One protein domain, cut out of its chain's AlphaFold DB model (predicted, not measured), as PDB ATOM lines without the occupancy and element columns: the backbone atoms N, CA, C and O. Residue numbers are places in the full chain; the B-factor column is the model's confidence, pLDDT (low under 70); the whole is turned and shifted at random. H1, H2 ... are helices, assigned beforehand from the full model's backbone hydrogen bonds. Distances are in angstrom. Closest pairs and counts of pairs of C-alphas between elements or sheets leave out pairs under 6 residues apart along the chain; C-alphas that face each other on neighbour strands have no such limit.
ATOM      1  N   GLU A   2       5.360  39.972 -34.265       61.53
ATOM      2  CA  GLU A   2       5.077  38.572 -33.875       61.53
ATOM      3  C   GLU A   2       5.234  37.534 -35.000       61.53
ATOM      4  O   GLU A   2       5.577  36.389 -34.737       61.53
ATOM      5  N   GLN A   3       5.049  37.935 -36.261       61.22
ATOM      6  CA  GLN A   3       5.338  37.078 -37.421       61.22
ATOM      7  C   GLN A   3       6.845  36.879 -37.666       61.22
ATOM      8  O   GLN A   3       7.233  35.914 -38.313       61.22
ATOM      9  N   ARG A   4       7.690  37.791 -37.163       68.44
ATOM     10  CA  ARG A   4       9.151  37.790 -37.362       68.44
ATOM     11  C   ARG A   4       9.898  37.122 -36.203       68.44
ATOM     12  O   ARG A   4      10.949  36.540 -36.432       68.44
ATOM     13  N   TYR A   5       9.339  37.158 -34.991       73.75
ATOM     14  CA  TYR A   5       9.931  36.572 -33.784       73.75
ATOM     15  C   TYR A   5       8.921  35.650 -33.098       73.75
ATOM     16  O   TYR A   5       8.115  36.082 -32.270       73.75
ATOM     17  N   SER A   6       8.948  34.365 -33.454       68.94
ATOM     18  CA  SER A   6       8.037  33.356 -32.898       68.94
ATOM     19  C   SER A   6       8.243  33.129 -31.394       68.94
ATOM     20  O   SER A   6       7.296  32.765 -30.695       68.94
ATOM     21  N   ASN A   7       9.447  33.401 -30.880       70.25
ATOM     22  CA  ASN A   7       9.805  33.250 -29.472       70.25
ATOM     23  C   ASN A   7       9.102  34.248 -28.535       70.25
ATOM     24  O   ASN A   7       8.952  33.955 -27.349       70.25
ATOM     25  N   LEU A   8       8.595  35.375 -29.057       69.56
ATOM     26  CA  LEU A   8       7.860  36.374 -28.263       69.56
ATOM     27  C   LEU A   8       6.627  35.783 -27.564       69.56
ATOM     28  O   LEU A   8       6.241  36.251 -26.496       69.56
ATOM     29  N   LYS A   9       6.024  34.733 -28.137       66.00
ATOM     30  CA  LYS A   9       4.868  34.049 -27.542       66.00
ATOM     31  C   LYS A   9       5.205  33.367 -26.216       66.00
ATOM     32  O   LYS A   9       4.366  33.350 -25.324       66.00
ATOM     33  N   TYR A  10       6.416  32.827 -26.081       64.44
ATOM     34  CA  TYR A  10       6.857  32.189 -24.838       64.44
ATOM     35  C   TYR A  10       7.232  33.226 -23.776       64.44
ATOM     36  O   TYR A  10       7.024  32.984 -22.595       64.44
ATOM     37  N   MET A  11       7.731  34.394 -24.189       71.25
ATOM     38  CA  MET A  11       8.069  35.500 -23.284       71.25
ATOM     39  C   MET A  11       6.823  36.186 -22.709       71.25
ATOM     40  O   MET A  11       6.798  36.527 -21.531       71.25
ATOM     41  N   ALA A  12       5.750  36.300 -23.497       62.81
ATOM     42  CA  ALA A  12       4.469  36.831 -23.024       62.81
ATOM     43  C   ALA A  12       3.834  35.984 -21.900       62.81
ATOM     44  O   ALA A  12       3.028  36.494 -21.131       62.81
ATOM     45  N   ALA A  13       4.210  34.706 -21.766       55.38
ATOM     46  CA  ALA A  13       3.732  33.849 -20.679       55.38
ATOM     47  C   ALA A  13       4.271  34.258 -19.291       55.38
ATOM     48  O   ALA A  13       3.745  33.788 -18.285       55.38
ATOM     49  N   TYR A  14       5.292  35.121 -19.236       59.59
ATOM     50  CA  TYR A  14       5.855  35.676 -17.999       59.59
ATOM     51  C   TYR A  14       5.250  37.032 -17.608       59.59
ATOM     52  O   TYR A  14       5.763  37.693 -16.699       59.59
ATOM     53  N   ASP A  15       4.176  37.459 -18.278       62.44
ATOM     54  CA  ASP A  15       3.405  38.632 -17.869       62.44
ATOM     55  C   ASP A  15       2.972  38.500 -16.394       62.44
ATOM     56  O   ASP A  15       2.504  37.447 -15.953       62.44
ATOM     57  N   GLY A  16       3.219  39.548 -15.606       59.25
ATOM     58  CA  GLY A  16       3.057  39.535 -14.148       59.25
ATOM     59  C   GLY A  16       4.230  38.957 -13.337       59.25
ATOM     60  O   GLY A  16       4.152  38.953 -12.114       59.25
ATOM     61  N   PHE A  17       5.327  38.510 -13.955       58.62
ATOM     62  CA  PHE A  17       6.553  38.088 -13.244       58.62
ATOM     63  C   PHE A  17       7.786  38.908 -13.624       58.62
ATOM     64  O   PHE A  17       8.681  39.098 -12.800       58.62
ATOM     65  N   ILE A  18       7.833  39.396 -14.862       67.62
ATOM     66  CA  ILE A  18       8.928  40.210 -15.385       67.62
ATOM     67  C   ILE A  18       8.455  41.655 -15.503       67.62
ATOM     68  O   ILE A  18       7.361  41.928 -15.994       67.62
ATOM     69  N   ASN A  19       9.299  42.589 -15.071       75.88
ATOM     70  CA  ASN A  19       9.053  44.008 -15.261       75.88
ATOM     71  C   ASN A  19       9.713  44.485 -16.569       75.88
ATOM     72  O   ASN A  19      10.938  44.644 -16.584       75.88
ATOM     73  N   PRO A  20       8.945  44.772 -17.641       85.75
ATOM     74  CA  PRO A  20       9.500  45.152 -18.943       85.75
ATOM     75  C   PRO A  20      10.350  46.426 -18.911       85.75
ATOM     76  O   PRO A  20      11.178  46.621 -19.796       85.75
ATOM     77  N   TRP A  21      10.201  47.281 -17.895       83.81
ATOM     78  CA  TRP A  21      11.074  48.440 -17.718       83.81
ATOM     79  C   TRP A  21      12.539  48.037 -17.495       83.81
ATOM     80  O   TRP A  21      13.435  48.645 -18.082       83.81
ATOM     81  N   ILE A  22      12.790  46.994 -16.699       82.56
ATOM     82  CA  ILE A  22      14.150  46.543 -16.390       82.56
ATOM     83  C   ILE A  22      14.827  46.015 -17.655       82.56
ATOM     84  O   ILE A  22      15.918  46.474 -17.998       82.56
ATOM     85  N   SER A  23      14.149  45.124 -18.384       85.56
ATOM     86  CA  SER A  23      14.648  44.568 -19.647       85.56
ATOM     87  C   SER A  23      14.829  45.671 -20.698       85.56
ATOM     88  O   SER A  23      15.810  45.677 -21.434       85.56
ATOM     89  N   TYR A  24      13.961  46.687 -20.712       91.56
ATOM     90  CA  TYR A  24      14.099  47.821 -21.624       91.56
ATOM     91  C   TYR A  24      15.348  48.671 -21.350       91.56
ATOM     92  O   TYR A  24      16.128  48.922 -22.267       91.56
ATOM     93  N   VAL A  25      15.576  49.097 -20.101       87.31
ATOM     94  CA  VAL A  25      16.758  49.909 -19.745       87.31
ATOM     95  C   VAL A  25      18.052  49.122 -19.940       87.31
ATOM     96  O   VAL A  25      19.020  49.674 -20.465       87.31
ATOM     97  N   ALA A  26      18.067  47.840 -19.559       82.94
ATOM     98  CA  ALA A  26      19.199  46.951 -19.813       82.94
ATOM     99  C   ALA A  26      19.476  46.828 -21.317       82.94
ATOM    100  O   ALA A  26      20.613  47.016 -21.750       82.94
ATOM    101  N   GLY A  27      18.424  46.611 -22.108       86.50
ATOM    102  CA  GLY A  27      18.501  46.524 -23.558       86.50
ATOM    103  C   GLY A  27      19.101  47.774 -24.189       86.50
ATOM    104  O   GLY A  27      20.079  47.658 -24.920       86.50
ATOM    105  N   LEU A  28      18.594  48.965 -23.842       88.62
ATOM    106  CA  LEU A  28      19.162  50.241 -24.301       88.62
ATOM    107  C   LEU A  28      20.646  50.367 -23.941       88.62
ATOM    108  O   LEU A  28      21.459  50.737 -24.784       88.62
ATOM    109  N   PHE A  29      21.006  50.067 -22.692       84.69
ATOM    110  CA  PHE A  29      22.385  50.184 -22.227       84.69
ATOM    111  C   PHE A  29      23.323  49.266 -23.018       84.69
ATOM    112  O   PHE A  29      24.338  49.725 -23.544       84.69
ATOM    113  N   TYR A  30      22.972  47.984 -23.140       84.00
ATOM    114  CA  TYR A  30      23.806  46.998 -23.818       84.00
ATOM    115  C   TYR A  30      23.903  47.246 -25.322       84.00
ATOM    116  O   TYR A  30      25.009  47.182 -25.858       84.00
ATOM    117  N   THR A  31      22.806  47.591 -26.007       89.00
ATOM    118  CA  THR A  31      22.871  47.875 -27.450       89.00
ATOM    119  C   THR A  31      23.706  49.112 -27.757       89.00
ATOM    120  O   THR A  31      24.467  49.101 -28.723       89.00
ATOM    121  N   ILE A  32      23.611  50.163 -26.936       88.44
ATOM    122  CA  ILE A  32      24.398  51.395 -27.110       88.44
ATOM    123  C   ILE A  32      25.890  51.145 -26.869       88.44
ATOM    124  O   ILE A  32      26.718  51.710 -27.582       88.44
ATOM    125  N   ASP A  33      26.237  50.264 -25.929       82.50
ATOM    126  CA  ASP A  33      27.622  49.825 -25.709       82.50
ATOM    127  C   ASP A  33      28.115  48.803 -26.762       82.50
ATOM    128  O   ASP A  33      29.264  48.365 -26.708       82.50
ATOM    129  N   GLY A  34      27.282  48.458 -27.754       83.69
ATOM    130  CA  GLY A  34      27.629  47.578 -28.875       83.69
ATOM    131  C   GLY A  34      27.437  46.083 -28.602       83.69
ATOM    132  O   GLY A  34      27.828  45.254 -29.425       83.69
ATOM    133  N   ASP A  35      26.833  45.716 -27.471       83.12
ATOM    134  CA  ASP A  35      26.521  44.331 -27.130       83.12
ATOM    135  C   ASP A  35      25.181  43.912 -27.751       83.12
ATOM    136  O   ASP A  35      24.097  44.358 -27.359       83.12
ATOM    137  N   SER A  36      25.261  43.006 -28.727       79.50
ATOM    138  CA  SER A  36      24.104  42.494 -29.469       79.50
ATOM    139  C   SER A  36      23.031  41.834 -28.594       79.50
ATOM    140  O   SER A  36      21.871  41.801 -29.009       79.50
ATOM    141  N   LYS A  37      23.370  41.374 -27.376       83.12
ATOM    142  CA  LYS A  37      22.392  40.776 -26.451       83.12
ATOM    143  C   LYS A  37      21.306  41.766 -26.027       83.12
ATOM    144  O   LYS A  37      20.186  41.355 -25.749       83.12
ATOM    145  N   GLY A  38      21.611  43.069 -26.038       84.00
ATOM    146  CA  GLY A  38      20.650  44.091 -25.632       84.00
ATOM    147  C   GLY A  38      19.396  44.101 -26.508       84.00
ATOM    148  O   GLY A  38      18.313  44.432 -26.037       84.00
ATOM    149  N   VAL A  39      19.496  43.668 -27.771       92.88
ATOM    150  CA  VAL A  39      18.326  43.543 -28.652       92.88
ATOM    151  C   VAL A  39      17.364  42.462 -28.146       92.88
ATOM    152  O   VAL A  39      16.151  42.607 -28.302       92.88
ATOM    153  N   ASP A  40      17.869  41.396 -27.528       88.25
ATOM    154  CA  ASP A  40      17.023  40.351 -26.954       88.25
ATOM    155  C   ASP A  40      16.332  40.827 -25.668       88.25
ATOM    156  O   ASP A  40      15.135  40.578 -25.511       88.25
ATOM    157  N   ASP A  41      17.009  41.627 -24.840       87.25
ATOM    158  CA  ASP A  41      16.389  42.290 -23.680       87.25
ATOM    159  C   ASP A  41      15.262  43.257 -24.117       87.25
ATOM    160  O   ASP A  41      14.181  43.298 -23.520       87.25
ATOM    161  N   LEU A  42      15.455  43.991 -25.223       92.06
ATOM    162  CA  LEU A  42      14.406  44.839 -25.808       92.06
ATOM    163  C   LEU A  42      13.223  44.017 -26.342       92.06
ATOM    164  O   LEU A  42      12.069  44.436 -26.213       92.06
ATOM    165  N   LYS A  43      13.471  42.840 -26.934       92.56
ATOM    166  CA  LYS A  43      12.403  41.925 -27.379       92.56
ATOM    167  C   LYS A  43      11.594  41.395 -26.199       92.56
ATOM    168  O   LYS A  43      10.374  41.299 -26.321       92.56
ATOM    169  N   GLU A  44      12.242  41.089 -25.078       86.81
ATOM    170  CA  GLU A  44      11.567  40.699 -23.839       86.81
ATOM    171  C   GLU A  44      10.671  41.832 -23.324       86.81
ATOM    172  O   GLU A  44       9.477  41.621 -23.094       86.81
ATOM    173  N   ALA A  45      11.198  43.060 -23.269       87.75
ATOM    174  CA  ALA A  45      10.410  44.235 -22.905       87.75
ATOM    175  C   ALA A  45       9.201  44.430 -23.835       87.75
ATOM    176  O   ALA A  45       8.091  44.705 -23.373       87.75
ATOM    177  N   TYR A  46       9.380  44.255 -25.148       93.31
ATOM    178  CA  TYR A  46       8.295  44.357 -26.126       93.31
ATOM    179  C   TYR A  46       7.262  43.233 -25.990       93.31
ATOM    180  O   TYR A  46       6.074  43.468 -26.215       93.31
ATOM    181  N   ALA A  47       7.682  42.017 -25.629       87.62
ATOM    182  CA  ALA A  47       6.784  40.874 -25.490       87.62
ATOM    183  C   ALA A  47       5.662  41.137 -24.475       87.62
ATOM    184  O   ALA A  47       4.549  40.655 -24.694       87.62
ATOM    185  N   ILE A  48       5.953  41.929 -23.438       84.38
ATOM    186  CA  ILE A  48       5.025  42.295 -22.360       84.38
ATOM    187  C   ILE A  48       4.413  43.679 -22.614       84.38
ATOM    188  O   ILE A  48       3.196  43.803 -22.699       84.38
ATOM    189  N   SER A  49       5.237  44.718 -22.802       89.62
ATOM    190  CA  SER A  49       4.747  46.105 -22.924       89.62
ATOM    191  C   SER A  49       3.935  46.364 -24.192       89.62
ATOM    192  O   SER A  49       3.072  47.236 -24.210       89.62
ATOM    193  N   LYS A  50       4.256  45.654 -25.286       92.69
ATOM    194  CA  LYS A  50       3.756  45.906 -26.649       92.69
ATOM    195  C   LYS A  50       3.925  47.359 -27.128       92.69
ATOM    196  O   LYS A  50       3.329  47.726 -28.141       92.69
ATOM    197  N   SER A  51       4.765  48.155 -26.463       95.31
ATOM    198  CA  SER A  51       4.985  49.564 -26.791       95.31
ATOM    199  C   SER A  51       5.562  49.722 -28.201       95.31
ATOM    200  O   SER A  51       6.468  48.994 -28.630       95.31
ATOM    201  N   SER A  52       5.030  50.698 -28.932       96.75
ATOM    202  CA  SER A  52       5.493  51.045 -30.270       96.75
ATOM    203  C   SER A  52       6.882  51.690 -30.232       96.75
ATOM    204  O   SER A  52       7.688  51.439 -31.132       96.75
ATOM    205  N   ILE A  53       7.206  52.412 -29.148       97.06
ATOM    206  CA  ILE A  53       8.548  52.950 -28.884       97.06
ATOM    207  C   ILE A  53       9.576  51.820 -28.828       97.06
ATOM    208  O   ILE A  53      10.536  51.833 -29.602       97.06
ATOM    209  N   VAL A  54       9.327  50.797 -28.002       96.81
ATOM    210  CA  VAL A  54      10.225  49.635 -27.867       96.81
ATOM    211  C   VAL A  54      10.358  48.897 -29.200       96.81
ATOM    212  O   VAL A  54      11.459  48.531 -29.612       96.81
ATOM    213  N   ALA A  55       9.251  48.716 -29.929       96.81
ATOM    214  CA  ALA A  55       9.278  48.088 -31.249       96.81
ATOM    215  C   ALA A  55      10.144  48.859 -32.252       96.81
ATOM    216  O   ALA A  55      10.824  48.246 -33.080       96.81
ATOM    217  N   GLN A  56      10.090  50.191 -32.215       96.62
ATOM    218  CA  GLN A  56      10.889  51.022 -33.099       96.62
ATOM    219  C   GLN A  56      12.362  51.021 -32.684       96.62
ATOM    220  O   GLN A  56      13.213  50.970 -33.563       96.62
ATOM    221  N   ASP A  57      12.672  50.993 -31.390       96.12
ATOM    222  CA  ASP A  57      14.055  50.888 -30.917       96.12
ATOM    223  C   ASP A  57      14.699  49.566 -31.341       96.12
ATOM    224  O   ASP A  57      15.809  49.576 -31.869       96.12
ATOM    225  N   ILE A  58      13.980  48.439 -31.239       96.12
ATOM    226  CA  ILE A  58      14.454  47.148 -31.773       96.12
ATOM    227  C   ILE A  58      14.820  47.283 -33.255       96.12
ATOM    228  O   ILE A  58      15.904  46.869 -33.663       96.12
ATOM    229  N   LYS A  59      13.943  47.886 -34.069       95.56
ATOM    230  CA  LYS A  59      14.223  48.091 -35.498       95.56
ATOM    231  C   LYS A  59      15.432  48.995 -35.705       95.56
ATOM    232  O   LYS A  59      16.270  48.674 -36.542       95.56
ATOM    233  N   ASP A  60      15.511  50.108 -34.987       94.62
ATOM    234  CA  ASP A  60      16.582  51.087 -35.135       94.62
ATOM    235  C   ASP A  60      17.948  50.443 -34.817       94.62
ATOM    236  O   ASP A  60      18.892  50.602 -35.594       94.62
ATOM    237  N   PHE A  61      18.041  49.635 -33.753       93.62
ATOM    238  CA  PHE A  61      19.270  48.913 -33.402       93.62
ATOM    239  C   PHE A  61      19.610  47.780 -34.382       93.62
ATOM    240  O   PHE A  61      20.773  47.635 -34.768       93.62
ATOM    241  N   GLU A  62      18.619  47.014 -34.847       92.19
ATOM    242  CA  GLU A  62      18.833  45.965 -35.858       92.19
ATOM    243  C   GLU A  62      19.342  46.524 -37.195       92.19
ATOM    244  O   GLU A  62      20.111  45.855 -37.878       92.19
ATOM    245  N   HIS A  63      18.952  47.750 -37.558       92.44
ATOM    246  CA  HIS A  63      19.450  48.445 -38.755       92.44
ATOM    247  C   HIS A  63      20.700  49.298 -38.483       92.44
ATOM    248  O   HIS A  63      21.101  50.077 -39.346       92.44
ATOM    249  N   HIS A  64      21.305  49.169 -37.299       89.50
ATOM    250  CA  HIS A  64      22.528  49.874 -36.895       89.50
ATOM    251  C   HIS A  64      22.418  51.398 -37.028       89.50
ATOM    252  O   HIS A  64      23.361  52.084 -37.422       89.50
ATOM    253  N   ASN A  65      21.244  51.941 -36.713       89.75
ATOM    254  CA  ASN A  65      21.004  53.370 -36.773       89.75
ATOM    255  C   ASN A  65      21.836  54.102 -35.702       89.75
ATOM    256  O   ASN A  65      21.684  53.863 -34.505       89.75
ATOM    257  N   THR A  66      22.669  55.049 -36.139       87.50
ATOM    258  CA  THR A  66      23.631  55.759 -35.284       87.50
ATOM    259  C   THR A  66      23.137  57.106 -34.750       87.50
ATOM    260  O   THR A  66      23.918  57.817 -34.114       87.50
ATOM    261  N   HIS A  67      21.883  57.501 -35.008       93.19
ATOM    262  CA  HIS A  67      21.345  58.758 -34.481       93.19
ATOM    263  C   HIS A  67      21.381  58.740 -32.951       93.19
ATOM    264  O   HIS A  67      20.939  57.781 -32.309       93.19
TER     265      HIS A  67
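What this domain is: This is residues 2 to 67 of the 266 residues of an uncharacterized protein of Helicobacter bizzozeronii CCUG 35545 (UniProt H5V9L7). Three helices, H2, H3 and H4, make a small up-and-down bundle, each running against the one before it, with their centres in a triangle. The short helix H1 packs at a steep tilt on residues 43 to 48 of H3. The printed part has 66 residues with four named helices, H1 to H4 in order, and no named strand; the class is all helix. The whole is compact, with a radius of gyration of the C-alphas of 11.2 A and spans of 33 by 24 by 18 A.

Where its parts are: H1 holds residues 8 to 14, beginning at C-alpha 8 (7.860, 36.374, -28.263). H2, the longest helix, holds residues 20 to 32 and measures 18.1 A from first to last C-alpha. H3 holds residues 38 to 49, 16.3 A, with C-alpha 38 at (20.650, 44.091, -25.632). H4 holds residues 52 to 62, 15.3 A, ending at C-alpha 62 (18.833, 45.965, -35.858).

How they stand to each other: H3 is the hub and touches the three other helices. H2 and H3 form a helical hairpin at a shallow tilt of 24 degrees, opposite ways; their closest C-alphas, of Gly 27 and Gly 38, are 3.9 A apart. H3 and H4 form another, at a shallow tilt of 18 degrees, opposite ways, with the C-alphas of Tyr 46 and Val 54 closest at 5.9 A. H2 and H4 are close but not clearly touching, the C-alphas of Thr 31 and Phe 61 being closest at 7.0 A. H1 touches H3 with residues 43 to 48 of H3 alone, at a steep tilt of 65 degrees; the closest C-alphas, of Ala 12 and Ala 47, are 5.3 A apart. H1 is apart from H2 and H4. Each O i to N i+4 pair is within hydrogen-bond range in H2 and H4, against 7 of 8 in H3 and 1 of 3 in H1, where 3 of 4 O i to N i+3 pairs are within range.

The domain as a whole: The two C-alphas farthest apart, of Gly 16 and Thr 66, are 33.7 A apart. The printed part has no cut, and its three links between helices are tight. The mean pLDDT of the printed part is 82.9; residues 2 to 4, 6, 8 to 10 and 12 to 18 are under 70.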